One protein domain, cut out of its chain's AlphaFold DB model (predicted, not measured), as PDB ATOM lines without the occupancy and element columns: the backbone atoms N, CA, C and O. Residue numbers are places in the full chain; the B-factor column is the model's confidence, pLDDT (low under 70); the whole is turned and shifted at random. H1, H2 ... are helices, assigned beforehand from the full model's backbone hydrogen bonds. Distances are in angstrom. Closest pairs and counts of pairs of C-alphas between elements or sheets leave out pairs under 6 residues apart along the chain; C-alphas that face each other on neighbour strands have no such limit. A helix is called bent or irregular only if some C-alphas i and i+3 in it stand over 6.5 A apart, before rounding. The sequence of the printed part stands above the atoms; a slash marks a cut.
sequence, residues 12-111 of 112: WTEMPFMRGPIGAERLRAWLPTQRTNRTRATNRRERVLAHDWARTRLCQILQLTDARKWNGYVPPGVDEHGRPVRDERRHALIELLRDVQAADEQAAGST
ATOM      1  N   TRP A  12     -47.576 -44.288   7.948       64.62
ATOM      2  CA  TRP A  12     -48.919 -43.859   7.577       64.62
ATOM      3  C   TRP A  12     -48.929 -42.553   6.782       64.62
ATOM      4  O   TRP A  12     -49.808 -42.364   5.949       64.62
ATOM      5  N   THR A  13     -47.932 -41.691   6.990       71.81
ATOM      6  CA  THR A  13     -47.766 -40.441   6.239       71.81
ATOM      7  C   THR A  13     -47.287 -40.709   4.814       71.81
ATOM      8  O   THR A  13     -47.750 -40.062   3.881       71.81
ATOM      9  N   GLU A  14     -46.398 -41.686   4.620       70.25
ATOM     10  CA  GLU A  14     -45.858 -41.997   3.291       70.25
ATOM     11  C   GLU A  14     -46.726 -42.981   2.490       70.25
ATOM     12  O   GLU A  14     -46.687 -42.966   1.260       70.25
ATOM     13  N   MET A  15     -47.524 -43.827   3.159       73.69
ATOM     14  CA  MET A  15     -48.325 -44.886   2.524       73.69
ATOM     15  C   MET A  15     -49.189 -44.429   1.332       73.69
ATOM     16  O   MET A  15     -49.218 -45.149   0.329       73.69
ATOM     17  N   PRO A  16     -49.871 -43.265   1.370       75.44
ATOM     18  CA  PRO A  16     -50.645 -42.777   0.227       75.44
ATOM     19  C   PRO A  16     -49.806 -42.562  -1.043       75.44
ATOM     20  O   PRO A  16     -50.311 -42.747  -2.148       75.44
ATOM     21  N   PHE A  17     -48.518 -42.238  -0.893       72.69
ATOM     22  CA  PHE A  17     -47.585 -41.942  -1.989       72.69
ATOM     23  C   PHE A  17     -46.777 -43.166  -2.450       72.69
ATOM     24  O   PHE A  17     -45.960 -43.065  -3.363       72.69
ATOM     25  N   MET A  18     -46.996 -44.328  -1.828       76.12
ATOM     26  CA  MET A  18     -46.273 -45.578  -2.098       76.12
ATOM     27  C   MET A  18     -47.037 -46.533  -3.032       76.12
ATOM     28  O   MET A  18     -46.702 -47.714  -3.121       76.12
ATOM     29  N   ARG A  19     -48.045 -46.041  -3.764       74.12
ATOM     30  CA  ARG A  19     -48.816 -46.839  -4.735       74.12
ATOM     31  C   ARG A  19     -48.190 -46.816  -6.136       74.12
ATOM     32  O   ARG A  19     -47.591 -45.827  -6.547       74.12
ATOM     33  N   GLY A  20     -48.373 -47.905  -6.884       81.00
ATOM     34  CA  GLY A  20     -47.853 -48.057  -8.248       81.00
ATOM     35  C   GLY A  20     -46.338 -48.328  -8.317       81.00
ATOM     36  O   GLY A  20     -45.676 -48.427  -7.283       81.00
ATOM     37  N   PRO A  21     -45.768 -48.467  -9.526       78.56
ATOM     38  CA  PRO A  21     -44.362 -48.842  -9.718       78.56
ATOM     39  C   PRO A  21     -43.372 -47.837  -9.098       78.56
ATOM     40  O   PRO A  21     -42.436 -48.251  -8.418       78.56
ATOM     41  N   ILE A  22     -43.641 -46.531  -9.219       79.38
ATOM     42  CA  ILE A  22     -42.846 -45.460  -8.582       79.38
ATOM     43  C   ILE A  22     -42.944 -45.540  -7.048       79.38
ATOM     44  O   ILE A  22     -41.951 -45.405  -6.331       79.38
ATOM     45  N   GLY A  23     -44.137 -45.825  -6.520       79.38
ATOM     46  CA  GLY A  23     -44.350 -46.013  -5.088       79.38
ATOM     47  C   GLY A  23     -43.601 -47.221  -4.514       79.38
ATOM     48  O   GLY A  23     -43.062 -47.146  -3.409       79.38
ATOM     49  N   ALA A  24     -43.484 -48.307  -5.286       80.81
ATOM     50  CA  ALA A  24     -42.730 -49.497  -4.900       80.81
ATOM     51  C   ALA A  24     -41.211 -49.251  -4.837       80.81
ATOM     52  O   ALA A  24     -40.525 -49.842  -4.001       80.81
ATOM     53  N   GLU A  25     -40.667 -48.394  -5.702       82.50
ATOM     54  CA  GLU A  25     -39.264 -47.959  -5.633       82.50
ATOM     55  C   GLU A  25     -39.017 -47.058  -4.427       82.50
ATOM     56  O   GLU A  25     -38.078 -47.285  -3.658       82.50
ATOM     57  N   ARG A  26     -39.917 -46.100  -4.187       79.12
ATOM     58  CA  ARG A  26     -39.859 -45.225  -3.012       79.12
ATOM     59  C   ARG A  26     -39.931 -46.021  -1.706       79.12
ATOM     60  O   ARG A  26     -39.167 -45.755  -0.783       79.12
ATOM     61  N   LEU A  27     -40.779 -47.049  -1.642       80.00
ATOM     62  CA  LEU A  27     -40.843 -47.970  -0.506       80.00
ATOM     63  C   LEU A  27     -39.529 -48.747  -0.322       80.00
ATOM     64  O   LEU A  27     -39.026 -48.835   0.799       80.00
ATOM     65  N   ARG A  28     -38.944 -49.274  -1.408       83.06
ATOM     66  CA  ARG A  28     -37.648 -49.978  -1.370       83.06
ATOM     67  C   ARG A  28     -36.519 -49.091  -0.841       83.06
ATOM     68  O   ARG A  28     -35.711 -49.573  -0.053       83.06
ATOM     69  N   ALA A  29     -36.499 -47.813  -1.209       83.31
ATOM     70  CA  ALA A  29     -35.522 -46.848  -0.705       83.31
ATOM     71  C   ALA A  29     -35.758 -46.471   0.771       83.31
ATOM     72  O   ALA A  29     -34.811 -46.256   1.523       83.31
ATOM     73  N   TRP A  30     -37.017 -46.415   1.203       80.69
ATOM     74  CA  TRP A  30     -37.399 -45.919   2.526       80.69
ATOM     75  C   TRP A  30     -37.346 -46.975   3.647       80.69
ATOM     76  O   TRP A  30     -37.015 -46.663   4.795       80.69
ATOM     77  N   LEU A  31     -37.638 -48.243   3.340       83.44
ATOM     78  CA  LEU A  31     -37.642 -49.332   4.327       83.44
ATOM     79  C   LEU A  31     -36.303 -49.520   5.070       83.44
ATOM     80  O   LEU A  31     -36.345 -49.709   6.292       83.44
ATOM     81  N   PRO A  32     -35.124 -49.463   4.416       86.25
ATOM     82  CA  PRO A  32     -33.839 -49.543   5.108       86.25
ATOM     83  C   PRO A  32     -33.678 -48.457   6.174       86.25
ATOM     84  O   PRO A  32     -33.330 -48.770   7.312       86.25
ATOM     85  N   THR A  33     -34.034 -47.209   5.859       82.62
ATOM     86  CA  THR A  33     -34.016 -46.108   6.830       82.62
ATOM     87  C   THR A  33     -34.886 -46.409   8.044       82.62
ATOM     88  O   THR A  33     -34.456 -46.220   9.183       82.62
ATOM     89  N   GLN A  34     -36.109 -46.893   7.823       81.12
ATOM     90  CA  GLN A  34     -37.022 -47.225   8.915       81.12
ATOM     91  C   GLN A  34     -36.472 -48.339   9.803       81.12
ATOM     92  O   GLN A  34     -36.592 -48.261  11.027       81.12
ATOM     93  N   ARG A  35     -35.829 -49.352   9.211       85.88
ATOM     94  CA  ARG A  35     -35.150 -50.411   9.967       85.88
ATOM     95  C   ARG A  35     -34.035 -49.832  10.831       85.88
ATOM     96  O   ARG A  35     -34.047 -50.059  12.035       85.88
ATOM     97  N   THR A  36     -33.150 -49.014  10.263       87.69
ATOM     98  CA  THR A  36     -32.079 -48.346  11.016       87.69
ATOM     99  C   THR A  36     -32.626 -47.501  12.165       87.69
ATOM    100  O   THR A  36     -32.109 -47.566  13.279       87.69
ATOM    101  N   ASN A  37     -33.693 -46.735  11.929       86.19
ATOM    102  CA  ASN A  37     -34.316 -45.907  12.960       86.19
ATOM    103  C   ASN A  37     -34.911 -46.750  14.094       86.19
ATOM    104  O   ASN A  37     -34.722 -46.412  15.262       86.19
ATOM    105  N   ARG A  38     -35.573 -47.867  13.765       88.19
ATOM    106  CA  ARG A  38     -36.090 -48.818  14.760       88.19
ATOM    107  C   ARG A  38     -34.965 -49.456  15.564       88.19
ATOM    108  O   ARG A  38     -35.034 -49.422  16.784       88.19
ATOM    109  N   THR A  39     -33.909 -49.942  14.913       90.62
ATOM    110  CA  THR A  39     -32.736 -50.504  15.600       90.62
ATOM    111  C   THR A  39     -32.113 -49.487  16.553       90.62
ATOM    112  O   THR A  39     -31.879 -49.797  17.714       90.62
ATOM    113  N   ARG A  40     -31.915 -48.237  16.114       90.94
ATOM    114  CA  ARG A  40     -31.392 -47.170  16.984       90.94
ATOM    115  C   ARG A  40     -32.303 -46.906  18.183       90.94
ATOM    116  O   ARG A  40     -31.803 -46.714  19.287       90.94
ATOM    117  N   ALA A  41     -33.619 -46.880  17.981       91.62
ATOM    118  CA  ALA A  41     -34.578 -46.693  19.067       91.62
ATOM    119  C   ALA A  41     -34.533 -47.857  20.069       91.62
ATOM    120  O   ALA A  41     -34.419 -47.609  21.269       91.62
ATOM    121  N   THR A  42     -34.524 -49.102  19.586       93.81
ATOM    122  CA  THR A  42     -34.380 -50.302  20.421       93.81
ATOM    123  C   THR A  42     -33.087 -50.265  21.230       93.81
ATOM    124  O   THR A  42     -33.152 -50.349  22.452       93.81
ATOM    125  N   ASN A  43     -31.939 -50.008  20.596       94.94
ATOM    126  CA  ASN A  43     -30.650 -49.959  21.291       94.94
ATOM    127  C   ASN A  43     -30.630 -48.873  22.379       94.94
ATOM    128  O   ASN A  43     -30.143 -49.105  23.481       94.94
ATOM    129  N   ARG A  44     -31.187 -47.682  22.110       95.25
ATOM    130  CA  ARG A  44     -31.311 -46.625  23.133       95.25
ATOM    131  C   ARG A  44     -32.160 -47.077  24.313       95.25
ATOM    132  O   ARG A  44     -31.787 -46.843  25.458       95.25
ATOM    133  N   ARG A  45     -33.303 -47.704  24.029       96.88
ATOM    134  CA  ARG A  45     -34.205 -48.230  25.054       96.88
ATOM    135  C   ARG A  45     -33.494 -49.268  25.914       96.88
ATOM    136  O   ARG A  45     -33.535 -49.149  27.131       96.88
ATOM    137  N   GLU A  46     -32.856 -50.259  25.304       97.06
ATOM    138  CA  GLU A  46     -32.161 -51.334  26.018       97.06
ATOM    139  C   GLU A  46     -31.084 -50.783  26.948       97.06
ATOM    140  O   GLU A  46     -31.077 -51.110  28.132       97.06
ATOM    141  N   ARG A  47     -30.257 -49.860  26.448       96.12
ATOM    142  CA  ARG A  47     -29.197 -49.228  27.240       96.12
ATOM    143  C   ARG A  47     -29.743 -48.452  28.434       96.12
ATOM    144  O   ARG A  47     -29.286 -48.648  29.549       96.12
ATOM    145  N   VAL A  48     -30.777 -47.632  28.247       97.50
ATOM    146  CA  VAL A  48     -31.404 -46.916  29.374       97.50
ATOM    147  C   VAL A  48     -32.035 -47.885  30.377       97.50
ATOM    148  O   VAL A  48     -31.969 -47.651  31.579       97.50
ATOM    149  N   LEU A  49     -32.648 -48.978  29.914       96.94
ATOM    150  CA  LEU A  49     -33.279 -49.959  30.803       96.94
ATOM    151  C   LEU A  49     -32.273 -50.810  31.592       96.94
ATOM    152  O   LEU A  49     -32.652 -51.343  32.641       96.94
ATOM    153  N   ALA A  50     -31.029 -50.916  31.119       97.00
ATOM    154  CA  ALA A  50     -29.941 -51.602  31.815       97.00
ATOM    155  C   ALA A  50     -29.477 -50.859  33.080       97.00
ATOM    156  O   ALA A  50     -28.954 -51.483  33.997       97.00
ATOM    157  N   HIS A  51     -29.715 -49.545  33.154       97.00
ATOM    158  CA  HIS A  51     -29.268 -48.691  34.253       97.00
ATOM    159  C   HIS A  51     -30.437 -48.243  35.135       97.00
ATOM    160  O   HIS A  51     -31.282 -47.452  34.718       97.00
ATOM    161  N   ASP A  52     -30.470 -48.687  36.393       97.12
ATOM    162  CA  ASP A  52     -31.542 -48.366  37.349       97.12
ATOM    163  C   ASP A  52     -31.763 -46.855  37.531       97.12
ATOM    164  O   ASP A  52     -32.902 -46.377  37.493       97.12
ATOM    165  N   TRP A  53     -30.675 -46.092  37.656       97.56
ATOM    166  CA  TRP A  53     -30.709 -44.631  37.770       97.56
ATOM    167  C   TRP A  53     -31.294 -43.971  36.510       97.56
ATOM    168  O   TRP A  53     -32.064 -43.011  36.601       97.56
ATOM    169  N   ALA A  54     -30.986 -44.519  35.333       97.38
ATOM    170  CA  ALA A  54     -31.441 -43.989  34.057       97.38
ATOM    171  C   ALA A  54     -32.939 -44.240  33.859       97.38
ATOM    172  O   ALA A  54     -33.647 -43.358  33.371       97.38
ATOM    173  N   ARG A  55     -33.452 -45.398  34.305       97.81
ATOM    174  CA  ARG A  55     -34.897 -45.694  34.314       97.81
ATOM    175  C   ARG A  55     -35.675 -44.679  35.142       97.81
ATOM    176  O   ARG A  55     -36.675 -44.143  34.667       97.81
ATOM    177  N   THR A  56     -35.206 -44.385  36.354       97.56
ATOM    178  CA  THR A  56     -35.849 -43.412  37.248       97.56
ATOM    179  C   THR A  56     -35.858 -42.016  36.629       97.56
ATOM    180  O   THR A  56     -36.909 -41.374  36.567       97.56
ATOM    181  N   ARG A  57     -34.718 -41.567  36.090       97.50
ATOM    182  CA  ARG A  57     -34.614 -40.259  35.428       97.50
ATOM    183  C   ARG A  57     -35.486 -40.173  34.174       97.50
ATOM    184  O   ARG A  57     -36.145 -39.161  33.958       97.50
ATOM    185  N   LEU A  58     -35.560 -41.236  33.372       97.62
ATOM    186  CA  LEU A  58     -36.446 -41.299  32.207       97.62
ATOM    187  C   LEU A  58     -37.918 -41.120  32.602       97.62
ATOM    188  O   LEU A  58     -38.635 -40.350  31.959       97.62
ATOM    189  N   CYS A  59     -38.364 -41.807  33.658       97.31
ATOM    190  CA  CYS A  59     -39.721 -41.664  34.177       97.31
ATOM    191  C   CYS A  59     -40.026 -40.223  34.593       97.31
ATOM    192  O   CYS A  59     -41.122 -39.744  34.321       97.31
ATOM    193  N   GLN A  60     -39.064 -39.512  35.185       96.44
ATOM    194  CA  GLN A  60     -39.223 -38.101  35.553       96.44
ATOM    195  C   GLN A  60     -39.320 -37.193  34.320       96.44
ATOM    196  O   GLN A  60     -40.229 -36.368  34.240       96.44
ATOM    197  N   ILE A  61     -38.439 -37.380  33.330       95.38
ATOM    198  CA  ILE A  61     -38.415 -36.572  32.096       95.38
ATOM    199  C   ILE A  61     -39.726 -36.712  31.315       95.38
ATOM    200  O   ILE A  61     -40.283 -35.728  30.826       95.38
ATOM    201  N   LEU A  62     -40.207 -37.947  31.171       94.75
ATOM    202  CA  LEU A  62     -41.377 -38.267  30.351       94.75
ATOM    203  C   LEU A  62     -42.677 -38.383  31.153       94.75
ATOM    204  O   LEU A  62     -43.714 -38.676  30.563       94.75
ATOM    205  N   GLN A  63     -42.624 -38.160  32.469       94.50
ATOM    206  CA  GLN A  63     -43.749 -38.339  33.394       94.50
ATOM    207  C   GLN A  63     -44.413 -39.721  33.237       94.50
ATOM    208  O   GLN A  63     -45.634 -39.857  33.170       94.50
ATOM    209  N   LEU A  64     -43.587 -40.766  33.135       93.44
ATOM    210  CA  LEU A  64     -44.032 -42.150  32.975       93.44
ATOM    211  C   LEU A  64     -44.088 -42.859  34.325       93.44
ATOM    212  O   LEU A  64     -43.222 -42.684  35.174       93.44
ATOM    213  N   THR A  65     -45.065 -43.751  34.480       94.31
ATOM    214  CA  THR A  65     -45.139 -44.656  35.640       94.31
ATOM    215  C   THR A  65     -44.116 -45.794  35.569       94.31
ATOM    216  O   THR A  65     -43.793 -46.393  36.584       94.31
ATOM    217  N   ASP A  66     -43.666 -46.149  34.360       95.12
ATOM    218  CA  ASP A  66     -42.717 -47.236  34.102       95.12
ATOM    219  C   ASP A  66     -41.881 -46.907  32.856       95.12
ATOM    220  O   ASP A  66     -42.423 -46.631  31.779       95.12
ATOM    221  N   ALA A  67     -40.557 -46.987  32.997       95.56
ATOM    222  CA  ALA A  67     -39.578 -46.755  31.943       95.56
ATOM    223  C   ALA A  67     -39.749 -47.718  30.756       95.56
ATOM    224  O   ALA A  67     -39.470 -47.349  29.615       95.56
ATOM    225  N   ARG A  68     -40.271 -48.935  30.977       96.00
ATOM    226  CA  ARG A  68     -40.518 -49.931  29.914       96.00
ATOM    227  C   ARG A  68     -41.580 -49.487  28.906       96.00
ATOM    228  O   ARG A  68     -41.670 -50.066  27.819       96.00
ATOM    229  N   LYS A  69     -42.376 -48.462  29.227       94.38
ATOM    230  CA  LYS A  69     -43.342 -47.865  28.293       94.38
ATOM    231  C   LYS A  69     -42.667 -46.991  27.234       94.38
ATOM    232  O   LYS A  69     -43.248 -46.764  26.176       94.38
ATOM    233  N   TRP A  70     -41.437 -46.539  27.467       95.50
ATOM    234  CA  TRP A  70     -40.687 -45.768  26.484       95.50
ATOM    235  C   TRP A  70     -40.142 -46.666  25.369       95.50
ATOM    236  O   TRP A  70     -39.496 -47.684  25.607       95.50
ATOM    237  N   ASN A  71     -40.388 -46.291  24.120       93.56
ATOM    238  CA  ASN A  71     -39.997 -47.046  22.924       93.56
ATOM    239  C   ASN A  71     -38.636 -46.615  22.342       93.56
ATOM    240  O   ASN A  71     -38.316 -46.984  21.214       93.56
ATOM    241  N   GLY A  72     -37.855 -45.807  23.066       93.31
ATOM    242  CA  GLY A  72     -36.583 -45.279  22.566       93.31
ATOM    243  C   GLY A  72     -36.726 -44.093  21.606       93.31
ATOM    244  O   GLY A  72     -35.749 -43.708  20.953       93.31
ATOM    245  N   TYR A  73     -37.932 -43.530  21.473       91.00
ATOM    246  CA  TYR A  73     -38.183 -42.336  20.673       91.00
ATOM    247  C   TYR A  73     -37.566 -41.093  21.318       91.00
ATOM    248  O   TYR A  73     -37.670 -40.879  22.525       91.00
ATOM    249  N   VAL A  74     -36.952 -40.262  20.478       90.31
ATOM    250  CA  VAL A  74     -36.444 -38.937  20.832       90.31
ATOM    251  C   VAL A  74     -37.046 -37.960  19.825       90.31
ATOM    252  O   VAL A  74     -36.876 -38.198  18.623       90.31
ATOM    253  N   PRO A  75     -37.737 -36.896  20.272       86.69
ATOM    254  CA  PRO A  75     -38.311 -35.908  19.371       86.69
ATOM    255  C   PRO A  75     -37.261 -35.302  18.423       86.69
ATOM    256  O   PRO A  75     -36.104 -35.094  18.821       86.69
ATOM    257  N   PRO A  76     -37.628 -35.014  17.162       83.81
ATOM    258  CA  PRO A  76     -36.741 -34.318  16.242       83.81
ATOM    259  C   PRO A  76     -36.400 -32.923  16.784       83.81
ATOM    260  O   PRO A  76     -37.197 -32.288  17.464       83.81
ATOM    261  N   GLY A  77     -35.185 -32.447  16.496       84.38
ATOM    262  CA  GLY A  77     -34.738 -31.109  16.916       84.38
ATOM    263  C   GLY A  77     -35.211 -29.977  16.008       84.38
ATOM    264  O   GLY A  77     -34.885 -28.822  16.259       84.38
ATOM    265  N   VAL A  78     -35.932 -30.314  14.942       84.00
ATOM    266  CA  VAL A  78     -36.465 -29.379  13.957       84.00
ATOM    267  C   VAL A  78     -37.910 -29.736  13.641       84.00
ATOM    268  O   VAL A  78     -38.287 -30.907  13.727       84.00
ATOM    269  N   ASP A  79     -38.699 -28.736  13.267       81.38
ATOM    270  CA  ASP A  79     -40.077 -28.912  12.823       81.38
ATOM    271  C   ASP A  79     -40.152 -29.386  11.354       81.38
ATOM    272  O   ASP A  79     -39.147 -29.684  10.685       81.38
ATOM    273  N   GLU A  80     -41.374 -29.478  10.831       74.69
ATOM    274  CA  GLU A  80     -41.637 -29.839   9.435       74.69
ATOM    275  C   GLU A  80     -41.049 -28.830   8.430       74.69
ATOM    276  O   GLU A  80     -40.624 -29.212   7.336       74.69
ATOM    277  N   HIS A  81     -40.880 -27.572   8.839       80.00
ATOM    278  CA  HIS A  81     -40.274 -26.498   8.052       80.00
ATOM    279  C   HIS A  81     -38.754 -26.374   8.245       80.00
ATOM    280  O   HIS A  81     -38.133 -25.487   7.660       80.00
ATOM    281  N   GLY A  82     -38.138 -27.263   9.031       78.06
ATOM    282  CA  GLY A  82     -36.698 -27.255   9.296       78.06
ATOM    283  C   GLY A  82     -36.259 -26.197  10.310       78.06
ATOM    284  O   GLY A  82     -35.060 -25.965  10.467       78.06
ATOM    285  N   ARG A  83     -37.196 -25.555  11.010       82.75
ATOM    286  CA  ARG A  83     -36.885 -24.579  12.055       82.75
ATOM    287  C   ARG A  83     -36.544 -25.312  13.350       82.75
ATOM    288  O   ARG A  83     -37.168 -26.330  13.649       82.75
ATOM    289  N   PRO A  84     -35.569 -24.825  14.131       83.38
ATOM    290  CA  PRO A  84     -35.187 -25.464  15.383       83.38
ATOM    291  C   PRO A  84     -36.344 -25.442  16.386       83.38
ATOM    292  O   PRO A  84     -36.923 -24.391  16.657       83.38
ATOM    293  N   VAL A  85     -36.638 -26.600  16.975       81.56
ATOM    294  CA  VAL A  85     -37.633 -26.743  18.043       81.56
ATOM    295  C   VAL A  85     -36.904 -26.785  19.379       81.56
ATOM    296  O   VAL A  85     -36.055 -27.648  19.613       81.56
ATOM    297  N   ARG A  86     -37.239 -25.847  20.269       78.88
ATOM    298  CA  ARG A  86     -36.776 -25.865  21.659       78.88
ATOM    299  C   ARG A  86     -37.765 -26.675  22.487       78.88
ATOM    300  O   ARG A  86     -38.807 -26.168  22.878       78.88
ATOM    301  N   ASP A  87     -37.422 -27.934  22.718       85.62
ATOM    302  CA  ASP A  87     -38.165 -28.838  23.593       85.62
ATOM    303  C   ASP A  87     -37.259 -29.237  24.764       85.62
ATOM    304  O   ASP A  87     -36.230 -29.896  24.585       85.62
ATOM    305  N   GLU A  88     -37.632 -28.810  25.970       88.06
ATOM    306  CA  GLU A  88     -36.905 -29.112  27.205       88.06
ATOM    307  C   GLU A  88     -36.834 -30.618  27.471       88.06
ATOM    308  O   GLU A  88     -35.785 -31.127  27.874       88.06
ATOM    309  N   ARG A  89     -37.902 -31.366  27.161       89.38
ATOM    310  CA  ARG A  89     -37.917 -32.826  27.327       89.38
ATOM    311  C   ARG A  89     -36.932 -33.480  26.375       89.38
ATOM    312  O   ARG A  89     -36.231 -34.413  26.760       89.38
ATOM    313  N   ARG A  90     -36.831 -32.976  25.141       91.50
ATOM    314  CA  ARG A  90     -35.830 -33.447  24.177       91.50
ATOM    315  C   ARG A  90     -34.411 -33.207  24.689       91.50
ATOM    316  O   ARG A  90     -33.585 -34.110  24.573       91.50
ATOM    317  N   HIS A  91     -34.117 -32.028  25.234       91.94
ATOM    318  CA  HIS A  91     -32.796 -31.747  25.802       91.94
ATOM    319  C   HIS A  91     -32.474 -32.686  26.965       91.94
ATOM    320  O   HIS A  91     -31.439 -33.346  26.928       91.94
ATOM    321  N   ALA A  92     -33.402 -32.853  27.909       94.81
ATOM    322  CA  ALA A  92     -33.218 -33.757  29.040       94.81
ATOM    323  C   ALA A  92     -33.029 -35.225  28.603       94.81
ATOM    324  O   ALA A  92     -32.206 -35.942  29.172       94.81
ATOM    325  N   LEU A  93     -33.738 -35.679  27.560       95.50
ATOM    326  CA  LEU A  93     -33.522 -37.001  26.961       95.50
ATOM    327  C   LEU A  93     -32.130 -37.136  26.333       95.50
ATOM    328  O   LEU A  93     -31.507 -38.188  26.453       95.50
ATOM    329  N   ILE A  94     -31.644 -36.107  25.636       95.12
ATOM    330  CA  ILE A  94     -30.307 -36.127  25.024       95.12
ATOM    331  C   ILE A  94     -29.224 -36.188  26.100       95.12
ATOM    332  O   ILE A  94     -28.274 -36.951  25.945       95.12
ATOM    333  N   GLU A  95     -29.370 -35.424  27.179       97.00
ATOM    334  CA  GLU A  95     -28.459 -35.474  28.326       97.00
ATOM    335  C   GLU A  95     -28.465 -36.851  28.987       97.00
ATOM    336  O   GLU A  95     -27.407 -37.455  29.123       97.00
ATOM    337  N   LEU A  96     -29.646 -37.411  29.275       97.56
ATOM    338  CA  LEU A  96     -29.772 -38.774  29.798       97.56
ATOM    339  C   LEU A  96     -29.017 -39.793  28.929       97.56
ATOM    340  O   LEU A  96     -28.307 -40.649  29.446       97.56
ATOM    341  N   LEU A  97     -29.165 -39.709  27.604       96.88
ATOM    342  CA  LEU A  97     -28.496 -40.620  26.675       96.88
ATOM    343  C   LEU A  97     -26.973 -40.445  26.653       96.88
ATOM    344  O   LEU A  97     -26.261 -41.427  26.455       96.88
ATOM    345  N   ARG A  98     -26.474 -39.218  26.838       97.44
ATOM    346  CA  ARG A  98     -25.033 -38.952  26.967       97.44
ATOM    347  C   ARG A  98     -24.479 -39.545  28.255       97.44
ATOM    348  O   ARG A  98     -23.434 -40.178  28.212       97.44
ATOM    349  N   ASP A  99     -25.206 -39.411  29.356       97.62
ATOM    350  CA  ASP A  99     -24.775 -39.951  30.645       97.62
ATOM    351  C   ASP A  99     -24.760 -41.486  30.626       97.62
ATOM    352  O   ASP A  99     -23.825 -42.105  31.126       97.62
ATOM    353  N   VAL A 100     -25.747 -42.114  29.973       97.38
ATOM    354  CA  VAL A 100     -25.754 -43.572  29.751       97.38
ATOM    355  C   VAL A 100     -24.578 -44.000  28.871       97.38
ATOM    356  O   VAL A 100     -23.954 -45.018  29.145       97.38
ATOM    357  N   GLN A 101     -24.230 -43.219  27.843       96.12
ATOM    358  CA  GLN A 101     -23.033 -43.471  27.033       96.12
ATOM    359  C   GLN A 101     -21.751 -43.414  27.851       96.12
ATOM    360  O   GLN A 101     -20.955 -44.343  27.755       96.12
ATOM    361  N   ALA A 102     -21.584 -42.388  28.680       95.62
ATOM    362  CA  ALA A 102     -20.422 -42.280  29.551       95.62
ATOM    363  C   ALA A 102     -20.344 -43.453  30.547       95.62
ATOM    364  O   ALA A 102     -19.263 -43.994  30.768       95.62
ATOM    365  N   ALA A 103     -21.477 -43.883  31.111       94.88
ATOM    366  CA  ALA A 103     -21.528 -45.028  32.018       94.88
ATOM    367  C   ALA A 103     -21.153 -46.349  31.321       94.88
ATOM    368  O   ALA A 103     -20.398 -47.145  31.879       94.88
ATOM    369  N   ASP A 104     -21.640 -46.570  30.096       93.44
ATOM    370  CA  ASP A 104     -21.301 -47.760  29.307       93.44
ATOM    371  C   ASP A 104     -19.804 -47.795  28.949       93.44
ATOM    372  O   ASP A 104     -19.174 -48.850  29.016       93.44
ATOM    373  N   GLU A 105     -19.215 -46.645  28.607       93.56
ATOM    374  CA  GLU A 105     -17.781 -46.515  28.309       93.56
ATOM    375  C   GLU A 105     -16.909 -46.766  29.544       93.56
ATOM    376  O   GLU A 105     -15.906 -47.472  29.456       93.56
ATOM    377  N   GLN A 106     -17.310 -46.248  30.709       91.44
ATOM    378  CA  GLN A 106     -16.619 -46.508  31.976       91.44
ATOM    379  C   GLN A 106     -16.667 -47.993  32.355       91.44
ATOM    380  O   GLN A 106     -15.658 -48.550  32.791       91.44
ATOM    381  N   ALA A 107     -17.814 -48.651  32.160       87.19
ATOM    382  CA  ALA A 107     -17.951 -50.084  32.409       87.19
ATOM    383  C   ALA A 107     -17.070 -50.914  31.458       87.19
ATOM    384  O   ALA A 107     -16.412 -51.856  31.897       87.19
ATOM    385  N   ALA A 108     -17.000 -50.535  30.177       84.44
ATOM    386  CA  ALA A 108     -16.147 -51.196  29.193       84.44
ATOM    387  C   ALA A 108     -14.649 -51.029  29.509       84.44
ATOM    388  O   ALA A 108     -13.914 -52.011  29.476       84.44
ATOM    389  N   GLY A 109     -14.212 -49.820  29.878       75.94
ATOM    390  CA  GLY A 109     -12.815 -49.536  30.232       75.94
ATOM    391  C   GLY A 109     -12.366 -50.071  31.599       75.94
ATOM    392  O   GLY A 109     -11.173 -50.138  31.854       75.94
ATOM    393  N   SER A 110     -13.291 -50.473  32.478       66.62
ATOM    394  CA  SER A 110     -12.955 -51.105  33.771       66.62
ATOM    395  C   SER A 110     -12.729 -52.619  33.672       66.62
ATOM    396  O   SER A 110     -12.502 -53.271  34.689       66.62
ATOM    397  N   THR A 111     -12.858 -53.192  32.470       60.16
ATOM    398  CA  THR A 111     -12.753 -54.640  32.225       60.16
ATOM    399  C   THR A 111     -11.379 -55.037  31.643       60.16
ATOM    400  O   THR A 111     -11.186 -56.198  31.287       60.16
TER     401      THR A 111
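Overview. This is residues 12 to 111 of the 112 residues of an uncharacterized protein of Polymorphospora rubra (UniProt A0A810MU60). Long, bent H2 makes the longest axis, with the helical hairpin H3 and H4 set crosswise at its later end and short H1 folded back near its beginning. The 100 printed residues hold four named helices, H1 to H4, and no named strand: all helix. The whole is loose, radius of gyration of the C-alphas 17.2 A, spanning 53 by 33 by 25 A.

Along the chain. By its hydrogen bonds H2, residues 20 to 50, was assigned as one helix, but is bent: C-alphas 29 and 32 are 6.6 A apart. Arm H2a, residues 20 to 29, 14.5 A, begins at C-alpha 20 (-47.853, -48.057, -8.248); H2b, residues 32 to 50, is 27.1 A. H3, residues 52 to 62, is 15.7 A. H4, residues 88 to 109, 31.7 A, ends at C-alpha 109 (-12.815, -49.536, 30.232). H1, residues 12 to 17, 9.8 A, is irregular: C-alphas 13 and 16 are 7.1 A apart.

Arrangement. H2b touches H4 with residues 44 to 48 alone, only just about perpendicular at 72 degrees; closest C-alphas Val 48 and Val 100, 6.6 A. H2b and H3 only just touch, only at the corner, with 3 pairs of C-alphas within 8 A, the closest Val 48 and Ala 54, 5.5 A. H3 and H4, a hairpin, touch at a shallow tilt of 12 degrees, opposite ways; closest C-alphas Ile 61 and Arg 89, 6.1 A. H1 is close but not clearly touching H2a; closest C-alphas Phe 17 and Gly 23, 6.1 A. Every O i to N i+4 pair is within hydrogen-bond range in H2a, H2b, H3 and H4; H1 has 0 of 2, and 1 of 3 O i to N i+3 pairs.

Size, cuts and confidence. C-alphas 20 and 110, the farthest apart, are 54.7 A apart. The printed part has no cut. The link H3 to H4, 25 residues, is long. Residues 12, 110 and 111 have pLDDT under 70.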